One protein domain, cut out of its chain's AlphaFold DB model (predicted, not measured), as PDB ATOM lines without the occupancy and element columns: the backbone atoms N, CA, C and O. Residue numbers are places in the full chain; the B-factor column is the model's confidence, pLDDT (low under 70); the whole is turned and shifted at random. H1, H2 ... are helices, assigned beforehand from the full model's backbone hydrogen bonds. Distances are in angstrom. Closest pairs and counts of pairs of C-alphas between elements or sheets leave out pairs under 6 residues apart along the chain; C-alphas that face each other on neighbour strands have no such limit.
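This is residues 26 to 98 and 125 to 138 of the 193 residues of a protein of Nitrospirae bacterium GWC2_57_9 (UniProt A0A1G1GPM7). Here is little regular structure: loops folded about one short helix, H2, which lies in the middle, while the small helix H1 sits off to one side. The long loop stretches 35 to 65 and 76 to 98 run round H2. The printed part has 87 residues, with two named helices, H1 then H2, and no named strand; it is all helix by class, though the named elements hold only 14 residues. It is compact, with a radius of gyration of the C-alphas of 13.2 A, and rounded, spanning 33 by 31 by 21 A.

Look first at H2, residues 66 to 75, where 4 of 6 O i to N i+4 pairs are within hydrogen-bond range. H1, residues 31 to 34, is apart from it and too short for such a pair; its one O i to N i+3 pair is not within range.

Find C-alpha 66 at (52.962, 41.183, 131.203); from there H2 runs 14.4 A to C-alpha 75 at (45.992, 36.763, 142.996). H1 begins at C-alpha 31, (58.994, 46.990, 148.394), and spans 6.0 A.

The farthest C-alphas, those of His 38 and Ser 93, are 37.0 A apart. The link from H1 to H2 is long, with 31 residues. Residues 99 to 124 are not printed; C-alphas 98 and 125 are 17.3 A apart across this cut. Confidence is under 70 at residues 26 to 29, 90 to 93 and 129 to 132.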
ATOM      1  N   HIS A  26      47.834  43.849 151.579       62.59
ATOM      2  CA  HIS A  26      49.128  44.356 151.127       62.59
ATOM      3  C   HIS A  26      49.840  45.226 152.178       62.59
ATOM      4  O   HIS A  26      50.944  45.702 151.930       62.59
ATOM      5  N   ASP A  27      49.260  45.415 153.364       54.16
ATOM      6  CA  ASP A  27      49.766  46.327 154.397       54.16
ATOM      7  C   ASP A  27      51.043  45.786 155.077       54.16
ATOM      8  O   ASP A  27      51.749  46.523 155.760       54.16
ATOM      9  N   GLY A  28      51.377  44.508 154.847       59.00
ATOM     10  CA  GLY A  28      52.666  43.894 155.195       59.00
ATOM     11  C   GLY A  28      53.630  43.719 154.013       59.00
ATOM     12  O   GLY A  28      54.760  43.266 154.209       59.00
ATOM     13  N   LEU A  29      53.208  44.054 152.789       66.06
ATOM     14  CA  LEU A  29      54.014  43.900 151.583       66.06
ATOM     15  C   LEU A  29      54.823  45.187 151.357       66.06
ATOM     16  O   LEU A  29      54.372  46.141 150.726       66.06
ATOM     17  N   SER A  30      56.030  45.229 151.922       75.31
ATOM     18  CA  SER A  30      57.002  46.284 151.615       75.31
ATOM     19  C   SER A  30      57.515  46.135 150.176       75.31
ATOM     20  O   SER A  30      57.194  45.165 149.484       75.31
ATOM     21  N   CYS A  31      58.370  47.057 149.722       80.12
ATOM     22  CA  CYS A  31      58.994  46.990 148.394       80.12
ATOM     23  C   CYS A  31      59.587  45.599 148.093       80.12
ATOM     24  O   CYS A  31      59.547  45.140 146.951       80.12
ATOM     25  N   THR A  32      60.088  44.907 149.126       83.81
ATOM     26  CA  THR A  32      60.736  43.600 148.987       83.81
ATOM     27  C   THR A  32      59.790  42.411 148.884       83.81
ATOM     28  O   THR A  32      60.221  41.328 148.489       83.81
ATOM     29  N   GLY A  33      58.508  42.600 149.201       80.19
ATOM     30  CA  GLY A  33      57.494  41.565 149.020       80.19
ATOM     31  C   GLY A  33      57.186  41.304 147.545       80.19
ATOM     32  O   GLY A  33      56.877  40.175 147.175       80.19
ATOM     33  N   CYS A  34      57.358  42.322 146.697       83.25
ATOM     34  CA  CYS A  34      57.311  42.175 145.244       83.25
ATOM     35  C   CYS A  34      58.715  42.044 144.640       83.25
ATOM     36  O   CYS A  34      58.918  41.151 143.825       83.25
ATOM     37  N   HIS A  35      59.681  42.881 145.041       87.12
ATOM     38  CA  HIS A  35      61.033  42.920 144.463       87.12
ATOM     39  C   HIS A  35      62.093  42.311 145.397       87.12
ATOM     40  O   HIS A  35      62.482  42.924 146.386       87.12
ATOM     41  N   SER A  36      62.645  41.142 145.078       88.81
ATOM     42  CA  SER A  36      63.654  40.484 145.920       88.81
ATOM     43  C   SER A  36      64.814  39.916 145.110       88.81
ATOM     44  O   SER A  36      64.651  38.929 144.403       88.81
ATOM     45  N   LEU A  37      66.014  40.485 145.270       86.88
ATOM     46  CA  LEU A  37      67.233  40.035 144.574       86.88
ATOM     47  C   LEU A  37      67.582  38.574 144.873       86.88
ATOM     48  O   LEU A  37      67.962  37.830 143.977       86.88
ATOM     49  N   HIS A  38      67.426  38.143 146.126       90.31
ATOM     50  CA  HIS A  38      67.757  36.774 146.528       90.31
ATOM     51  C   HIS A  38      66.685  35.747 146.152       90.31
ATOM     52  O   HIS A  38      66.961  34.551 146.160       90.31
ATOM     53  N   GLN A  39      65.466  36.197 145.852       87.56
ATOM     54  CA  GLN A  39      64.321  35.321 145.581       87.56
ATOM     55  C   GLN A  39      63.718  35.561 144.193       87.56
ATOM     56  O   GLN A  39      62.620  35.080 143.914       87.56
ATOM     57  N   ALA A  40      64.437  36.280 143.327       90.31
ATOM     58  CA  ALA A  40      63.970  36.670 142.011       90.31
ATOM     59  C   ALA A  40      63.579  35.448 141.170       90.31
ATOM     60  O   ALA A  40      64.320  34.473 141.043       90.31
ATOM     61  N   LYS A  41      62.387  35.526 140.590       89.81
ATOM     62  CA  LYS A  41      61.794  34.577 139.642       89.81
ATOM     63  C   LYS A  41      61.703  35.155 138.230       89.81
ATOM     64  O   LYS A  41      61.287  34.470 137.303       89.81
ATOM     65  N   THR A  42      62.072  36.424 138.071       86.38
ATOM     66  CA  THR A  42      62.119  37.140 136.794       86.38
ATOM     67  C   THR A  42      63.442  37.880 136.682       86.38
ATOM     68  O   THR A  42      63.964  38.368 137.686       86.38
ATOM     69  N   GLU A  43      63.969  37.967 135.465       83.38
ATOM     70  CA  GLU A  43      65.249  38.625 135.187       83.38
ATOM     71  C   GLU A  43      65.085  40.150 135.091       83.38
ATOM     72  O   GLU A  43      65.869  40.891 135.676       83.38
ATOM     73  N   ASP A  44      64.009  40.618 134.449       79.75
ATOM     74  CA  ASP A  44      63.826  42.039 134.115       79.75
ATOM     75  C   ASP A  44      63.437  42.923 135.311       79.75
ATOM     76  O   ASP A  44      63.760  44.109 135.347       79.75
ATOM     77  N   PHE A  45      62.723  42.366 136.296       80.69
ATOM     78  CA  PHE A  45      62.104  43.149 137.376       80.69
ATOM     79  C   PHE A  45      62.420  42.636 138.782       80.69
ATOM     80  O   PHE A  45      61.907  43.185 139.756       80.69
ATOM     81  N   ILE A  46      63.264  41.605 138.923       89.75
ATOM     82  CA  ILE A  46      63.687  41.070 140.232       89.75
ATOM     83  C   ILE A  46      62.470  40.651 141.087       89.75
ATOM     84  O   ILE A  46      62.437  40.779 142.308       89.75
ATOM     85  N   LEU A  47      61.404  40.168 140.450       89.69
ATOM     86  CA  LEU A  47      60.172  39.855 141.171       89.69
ATOM     87  C   LEU A  47      60.306  38.560 141.964       89.69
ATOM     88  O   LEU A  47      60.752  37.559 141.417       89.69
ATOM     89  N   ALA A  48      59.865  38.556 143.220       87.50
ATOM     90  CA  ALA A  48      59.855  37.374 144.087       87.50
ATOM     91  C   ALA A  48      58.779  36.339 143.696       87.50
ATOM     92  O   ALA A  48      58.771  35.217 144.203       87.50
ATOM     93  N   VAL A  49      57.874  36.713 142.789       88.50
ATOM     94  CA  VAL A  49      56.770  35.884 142.304       88.50
ATOM     95  C   VAL A  49      57.012  35.445 140.863       88.50
ATOM     96  O   VAL A  49      57.460  36.225 140.021       88.50
ATOM     97  N   GLN A  50      56.687  34.185 140.570       90.44
ATOM     98  CA  GLN A  50      56.683  33.672 139.206       90.44
ATOM     99  C   GLN A  50      55.445  34.205 138.463       90.44
ATOM    100  O   GLN A  50      54.331  34.019 138.955       90.44
ATOM    101  N   PRO A  51      55.590  34.813 137.271       93.56
ATOM    102  CA  PRO A  51      54.444  35.160 136.441       93.56
ATOM    103  C   PRO A  51      53.591  33.922 136.137       93.56
ATOM    104  O   PRO A  51      54.103  32.903 135.665       93.56
ATOM    105  N   ASN A  52      52.287  34.010 136.392       93.94
ATOM    106  CA  ASN A  52      51.341  32.940 136.119       93.94
ATOM    107  C   ASN A  52      51.026  32.873 134.619       93.94
ATOM    108  O   ASN A  52      50.227  33.648 134.093       93.94
ATOM    109  N   THR A  53      51.646  31.905 133.952       91.81
ATOM    110  CA  THR A  53      51.386  31.538 132.552       91.81
ATOM    111  C   THR A  53      50.502  30.293 132.420       91.81
ATOM    112  O   THR A  53      50.234  29.844 131.306       91.81
ATOM    113  N   LYS A  54      50.050  29.716 133.542       94.19
ATOM    114  CA  LYS A  54      49.153  28.554 133.567       94.19
ATOM    115  C   LYS A  54      47.705  28.970 133.321       94.19
ATOM    116  O   LYS A  54      46.978  28.256 132.631       94.19
ATOM    117  N   ASP A  55      47.284  30.093 133.897       92.06
ATOM    118  CA  ASP A  55      45.935  30.610 133.696       92.06
ATOM    119  C   ASP A  55      45.772  31.223 132.298       92.06
ATOM    120  O   ASP A  55      46.673  31.876 131.757       92.06
ATOM    121  N   VAL A  56      44.598  31.009 131.710       91.38
ATOM    122  CA  VAL A  56      44.300  31.365 130.321       91.38
ATOM    123  C   VAL A  56      43.214  32.423 130.299       91.38
ATOM    124  O   VAL A  56      42.133  32.252 130.866       91.38
ATOM    125  N   ASN A  57      43.470  33.502 129.569       90.62
ATOM    126  CA  ASN A  57      42.502  34.565 129.397       90.62
ATOM    127  C   ASN A  57      41.268  34.038 128.637       90.62
ATOM    128  O   ASN A  57      41.384  33.603 127.483       90.62
ATOM    129  N   PRO A  58      40.055  34.104 129.219       88.31
ATOM    130  CA  PRO A  58      38.865  33.530 128.601       88.31
ATOM    131  C   PRO A  58      38.435  34.254 127.319       88.31
ATOM    132  O   PRO A  58      37.716  33.651 126.516       88.31
ATOM    133  N   LYS A  59      38.864  35.508 127.106       87.19
ATOM    134  CA  LYS A  59      38.573  36.302 125.903       87.19
ATOM    135  C   LYS A  59      39.548  36.013 124.767       87.19
ATOM    136  O   LYS A  59      39.103  35.851 123.637       87.19
ATOM    137  N   THR A  60      40.848  35.941 125.052       88.06
ATOM    138  CA  THR A  60      41.877  35.757 124.009       88.06
ATOM    139  C   THR A  60      42.258  34.296 123.782       88.06
ATOM    140  O   THR A  60      42.856  33.982 122.758       88.06
ATOM    141  N   LYS A  61      41.910  33.402 124.718       91.19
ATOM    142  CA  LYS A  61      42.317  31.984 124.747       91.19
ATOM    143  C   LYS A  61      43.834  31.773 124.804       91.19
ATOM    144  O   LYS A  61      44.312  30.692 124.484       91.19
ATOM    145  N   GLN A  62      44.580  32.792 125.223       91.88
ATOM    146  CA  GLN A  62      46.028  32.740 125.407       91.88
ATOM    147  C   GLN A  62      46.382  32.847 126.894       91.88
ATOM    148  O   GLN A  62      45.608  33.447 127.650       91.88
ATOM    149  N   PRO A  63      47.540  32.311 127.322       93.69
ATOM    150  CA  PRO A  63      48.075  32.574 128.650       93.69
ATOM    151  C   PRO A  63      48.138  34.071 128.956       93.69
ATOM    152  O   PRO A  63      48.414  34.886 128.063       93.69
ATOM    153  N   TYR A  64      47.904  34.435 130.216       92.94
ATOM    154  CA  TYR A  64      48.165  35.800 130.661       92.94
ATOM    155  C   TYR A  64      49.658  36.138 130.539       92.94
ATOM    156  O   TYR A  64      50.529  35.275 130.632       92.94
ATOM    157  N   GLN A  65      49.946  37.413 130.283       91.69
ATOM    158  CA  GLN A  65      51.290  37.939 130.031       91.69
ATOM    159  C   GLN A  65      51.453  39.296 130.721       91.69
ATOM    160  O   GLN A  65      50.489  39.831 131.273       91.69
ATOM    161  N   GLY A  66      52.664  39.855 130.668       89.62
ATOM    162  CA  GLY A  66      52.962  41.183 131.203       89.62
ATOM    163  C   GLY A  66      52.667  41.297 132.697       89.62
ATOM    164  O   GLY A  66      52.816  40.335 133.455       89.62
ATOM    165  N   THR A  67      52.224  42.479 133.122       90.31
ATOM    166  CA  THR A  67      51.910  42.758 134.527       90.31
ATOM    167  C   THR A  67      50.769  41.887 135.051       90.31
ATOM    168  O   THR A  67      50.838  41.443 136.194       90.31
ATOM    169  N   THR A  68      49.764  41.550 134.233       93.31
ATOM    170  CA  THR A  68      48.677  40.652 134.660       93.31
ATOM    171  C   THR A  68      49.205  39.283 135.082       93.31
ATOM    172  O   THR A  68      48.786  38.775 136.118       93.31
ATOM    173  N   ALA A  69      50.146  38.690 134.337       93.94
ATOM    174  CA  ALA A  69      50.720  37.397 134.722       93.94
ATOM    175  C   ALA A  69      51.407  37.465 136.094       93.94
ATOM    176  O   ALA A  69      51.271  36.550 136.901       93.94
ATOM    177  N   ILE A  70      52.098  38.566 136.390       92.12
ATOM    178  CA  ILE A  70      52.735  38.798 137.692       92.12
ATOM    179  C   ILE A  70      51.678  38.884 138.799       92.12
ATOM    180  O   ILE A  70      51.775  38.166 139.792       92.12
ATOM    181  N   CYS A  71      50.640  39.706 138.610       91.00
ATOM    182  CA  CYS A  71      49.557  39.855 139.586       91.00
ATOM    183  C   CYS A  71      48.863  38.515 139.863       91.00
ATOM    184  O   CYS A  71      48.643  38.164 141.021       91.00
ATOM    185  N   LEU A  72      48.574  37.739 138.815       93.62
ATOM    186  CA  LEU A  72      47.961  36.412 138.917       93.62
ATOM    187  C   LEU A  72      48.906  35.342 139.479       93.62
ATOM    188  O   LEU A  72      48.439  34.268 139.849       93.62
ATOM    189  N   GLY A  73      50.209  35.617 139.585       92.50
ATOM    190  CA  GLY A  73      51.132  34.787 140.358       92.50
ATOM    191  C   GLY A  73      50.710  34.701 141.827       92.50
ATOM    192  O   GLY A  73      50.768  33.634 142.424       92.50
ATOM    193  N   CYS A  74      50.173  35.786 142.390       90.69
ATOM    194  CA  CYS A  74      49.639  35.800 143.757       90.69
ATOM    195  C   CYS A  74      48.107  35.723 143.793       90.69
ATOM    196  O   CYS A  74      47.546  34.901 144.520       90.69
ATOM    197  N   HIS A  75      47.438  36.542 142.979       90.50
ATOM    198  CA  HIS A  75      45.992  36.763 142.996       90.50
ATOM    199  C   HIS A  75      45.201  35.817 142.093       90.50
ATOM    200  O   HIS A  75      44.099  36.137 141.663       90.50
ATOM    201  N   GLN A  76      45.733  34.637 141.806       92.62
ATOM    202  CA  GLN A  76      44.950  33.551 141.230       92.62
ATOM    203  C   GLN A  76      44.927  32.378 142.204       92.62
ATOM    204  O   GLN A  76      45.812  32.244 143.050       92.62
ATOM    205  N   THR A  77      43.910  31.528 142.112       92.62
ATOM    206  CA  THR A  77      43.841  30.310 142.913       92.62
ATOM    207  C   THR A  77      45.015  29.377 142.604       92.62
ATOM    208  O   THR A  77      45.574  29.383 141.499       92.62
ATOM    209  N   SER A  78      45.373  28.535 143.573       91.75
ATOM    210  CA  SER A  78      46.455  27.556 143.429       91.75
ATOM    211  C   SER A  78      46.195  26.558 142.298       91.75
ATOM    212  O   SER A  78      47.114  26.173 141.572       91.75
ATOM    213  N   GLU A  79      44.932  26.198 142.056       92.44
ATOM    214  CA  GLU A  79      44.535  25.303 140.962       92.44
ATOM    215  C   GLU A  79      44.877  25.909 139.598       92.44
ATOM    216  O   GLU A  79      45.317  25.201 138.687       92.44
ATOM    217  N   LYS A  80      44.750  27.231 139.478       92.38
ATOM    218  CA  LYS A  80      45.059  28.007 138.273       92.38
ATOM    219  C   LYS A  80      46.470  28.608 138.278       92.38
ATOM    220  O   LYS A  80      46.792  29.404 137.405       92.38
ATOM    221  N   GLY A  81      47.340  28.182 139.196       91.88
ATOM    222  CA  GLY A  81      48.769  28.513 139.178       91.88
ATOM    223  C   GLY A  81      49.159  29.804 139.897       91.88
ATOM    224  O   GLY A  81      50.286  30.250 139.710       91.88
ATOM    225  N   GLY A  82      48.259  30.394 140.689       92.81
ATOM    226  CA  GLY A  82      48.615  31.464 141.623       92.81
ATOM    227  C   GLY A  82      48.865  30.953 143.047       92.81
ATOM    228  O   GLY A  82      48.891  29.749 143.288       92.81
ATOM    229  N   HIS A  83      49.028  31.861 144.009       90.38
ATOM    230  CA  HIS A  83      49.221  31.527 145.430       90.38
ATOM    231  C   HIS A  83      47.939  31.595 146.276       90.38
ATOM    232  O   HIS A  83      47.990  31.373 147.485       90.38
ATOM    233  N   GLY A  84      46.789  31.910 145.674       88.44
ATOM    234  CA  GLY A  84      45.510  32.016 146.379       88.44
ATOM    235  C   GLY A  84      45.422  33.215 147.327       88.44
ATOM    236  O   GLY A  84      44.600  33.209 148.242       88.44
ATOM    237  N   MET A  85      46.249  34.245 147.134       85.12
ATOM    238  CA  MET A  85      46.220  35.460 147.952       85.12
ATOM    239  C   MET A  85      45.109  36.374 147.446       85.12
ATOM    240  O   MET A  85      45.280  37.029 146.425       85.12
ATOM    241  N   THR A  86      43.956  36.399 148.122       84.31
ATOM    242  CA  THR A  86      42.763  37.143 147.660       84.31
ATOM    243  C   THR A  86      42.507  36.878 146.168       84.31
ATOM    244  O   THR A  86      42.675  37.779 145.341       84.31
ATOM    245  N   PRO A  87      42.221  35.619 145.796       87.12
ATOM    246  CA  PRO A  87      42.205  35.222 144.401       87.12
ATOM    247  C   PRO A  87      41.116  35.987 143.650       87.12
ATOM    248  O   PRO A  87      39.947  35.966 144.035       87.12
ATOM    249  N   ILE A  88      41.513  36.644 142.565       82.88
ATOM    250  CA  ILE A  88      40.611  37.193 141.567       82.88
ATOM    251  C   ILE A  88      40.404  36.112 140.514       82.88
ATOM    252  O   ILE A  88      41.153  35.957 139.547       82.88
ATOM    253  N   ASP A  89      39.382  35.291 140.715       71.44
ATOM    254  CA  ASP A  89      38.961  34.450 139.614       71.44
ATOM    255  C   ASP A  89      38.453  35.345 138.462       71.44
ATOM    256  O   ASP A  89      38.101  36.519 138.613       71.44
ATOM    257  N   SER A  90      38.478  34.821 137.245       62.88
ATOM    258  CA  SER A  90      38.080  35.560 136.049       62.88
ATOM    259  C   SER A  90      36.575  35.898 135.989       62.88
ATOM    260  O   SER A  90      36.096  36.249 134.912       62.88
ATOM    261  N   HIS A  91      35.816  35.797 137.091       63.97
ATOM    262  CA  HIS A  91      34.419  36.243 137.190       63.97
ATOM    263  C   HIS A  91      34.290  37.738 137.536       63.97
ATOM    264  O   HIS A  91      33.244  38.204 137.985       63.97
ATOM    265  N   MET A  92      35.344  38.520 137.303       68.19
ATOM    266  CA  MET A  92      35.318  39.977 137.400       68.19
ATOM    267  C   MET A  92      34.462  40.611 136.293       68.19
ATOM    268  O   MET A  92      34.506  40.200 135.133       68.19
ATOM    269  N   SER A  93      33.742  41.688 136.629       69.88
ATOM    270  CA  SER A  93      32.876  42.435 135.699       69.88
ATOM    271  C   SER A  93      33.614  43.129 134.542       69.88
ATOM    272  O   SER A  93      32.962  43.697 133.667       69.88
ATOM    273  N   HIS A  94      34.952  43.106 134.523       85.75
ATOM    274  CA  HIS A  94      35.782  43.724 133.490       85.75
ATOM    275  C   HIS A  94      36.850  42.750 132.978       85.75
ATOM    276  O   HIS A  94      37.479  42.056 133.779       85.75
ATOM    277  N   PRO A  95      37.084  42.697 131.655       88.00
ATOM    278  CA  PRO A  95      38.176  41.912 131.103       88.00
ATOM    279  C   PRO A  95      39.518  42.602 131.372       88.00
ATOM    280  O   PRO A  95      39.595  43.822 131.343       88.00
ATOM    281  N   TYR A  96      40.580  41.830 131.563       91.19
ATOM    282  CA  TYR A  96      41.951  42.316 131.741       91.19
ATOM    283  C   TYR A  96      42.927  41.451 130.931       91.19
ATOM    284  O   TYR A  96      42.533  40.440 130.340       91.19
ATOM    285  N   GLY A  97      44.193  41.863 130.853       91.56
ATOM    286  CA  GLY A  97      45.217  41.200 130.045       91.56
ATOM    287  C   GLY A  97      44.953  41.312 128.541       91.56
ATOM    288  O   GLY A  97      45.241  40.369 127.796       91.56
ATOM    289  N   LEU A  98      44.359  42.423 128.093       92.06
ATOM    290  CA  LEU A  98      43.992  42.646 126.694       92.06
ATOM    291  C   LEU A  98      45.049  43.491 125.975       92.06
ATOM    292  O   LEU A  98      45.460  44.534 126.468       92.06
ATOM    293  N   ASP A 125      47.451  50.724 140.972       86.69
ATOM    294  CA  ASP A 125      48.842  51.137 140.954       86.69
ATOM    295  C   ASP A 125      49.455  50.822 142.316       86.69
ATOM    296  O   ASP A 125      49.124  51.480 143.312       86.69
ATOM    297  N   PRO A 126      50.305  49.783 142.391       82.00
ATOM    298  CA  PRO A 126      51.025  49.457 143.610       82.00
ATOM    299  C   PRO A 126      52.108  50.498 143.940       82.00
ATOM    300  O   PRO A 126      52.739  50.375 144.984       82.00
ATOM    301  N   HIS A 127      52.337  51.523 143.102       85.00
ATOM    302  CA  HIS A 127      53.372  52.538 143.291       85.00
ATOM    303  C   HIS A 127      52.809  53.977 143.339       85.00
ATOM    304  O   HIS A 127      52.204  54.446 142.386       85.00
ATOM    305  N   PRO A 128      53.055  54.760 144.402       75.81
ATOM    306  CA  PRO A 128      53.468  54.306 145.723       75.81
ATOM    307  C   PRO A 128      52.367  53.439 146.340       75.81
ATOM    308  O   PRO A 128      51.181  53.678 146.100       75.81
ATOM    309  N   SER A 129      52.749  52.464 147.168       65.75
ATOM    310  CA  SER A 129      51.780  51.597 147.834       65.75
ATOM    311  C   SER A 129      50.824  52.428 148.692       65.75
ATOM    312  O   SER A 129      51.186  52.867 149.780       65.75
ATOM    313  N   ASN A 130      49.604  52.665 148.203       67.31
ATOM    314  CA  ASN A 130      48.599  53.463 148.898       67.31
ATOM    315  C   ASN A 130      47.362  52.615 149.207       67.31
ATOM    316  O   ASN A 130      46.425  52.496 148.408       67.31
ATOM    317  N   VAL A 131      47.377  52.059 150.416       65.88
ATOM    318  CA  VAL A 131      46.328  51.196 150.966       65.88
ATOM    319  C   VAL A 131      45.010  51.945 151.182       65.88
ATOM    320  O   VAL A 131      43.942  51.363 151.001       65.88
ATOM    321  N   ASN A 132      45.060  53.260 151.442       69.75
ATOM    322  CA  ASN A 132      43.873  54.077 151.729       69.75
ATOM    323  C   ASN A 132      42.910  54.151 150.537       69.75
ATOM    324  O   ASN A 132      41.700  54.251 150.723       69.75
ATOM    325  N   ARG A 133      43.440  54.053 149.311       70.94
ATOM    326  CA  ARG A 133      42.651  54.005 148.069       70.94
ATOM    327  C   ARG A 133      42.599  52.616 147.435       70.94
ATOM    328  O   ARG A 133      42.248  52.500 146.266       70.94
ATOM    329  N   LYS A 134      42.987  51.562 148.168       77.62
ATOM    330  CA  LYS A 134      43.074  50.178 147.656       77.62
ATOM    331  C   LYS A 134      43.835  50.100 146.326       77.62
ATOM    332  O   LYS A 134      43.444  49.373 145.411       77.62
ATOM    333  N   TYR A 135      44.897  50.896 146.215       82.56
ATOM    334  CA  TYR A 135      45.718  51.019 145.013       82.56
ATOM    335  C   TYR A 135      44.998  51.576 143.782       82.56
ATOM    336  O   TYR A 135      45.573  51.525 142.710       82.56
ATOM    337  N   LEU A 136      43.780  52.114 143.857       86.00
ATOM    338  CA  LEU A 136      43.122  52.646 142.661       86.00
ATOM    339  C   LEU A 136      43.865  53.865 142.097       86.00
ATOM    340  O   LEU A 136      44.277  54.765 142.832       86.00
ATOM    341  N   ARG A 137      44.022  53.895 140.771       85.25
ATOM    342  CA  ARG A 137      44.663  55.000 140.034       85.25
ATOM    343  C   ARG A 137      43.811  56.256 140.003       85.25
ATOM    344  O   ARG A 137      44.344  57.361 139.995       85.25
ATOM    345  N   ILE A 138      42.498  56.067 140.014       84.00
ATOM    346  CA  ILE A 138      41.503  57.128 140.081       84.00
ATOM    347  C   ILE A 138      40.943  57.122 141.498       84.00
ATOM    348  O   ILE A 138      40.555  56.069 142.006       84.00
TER     349      ILE A 138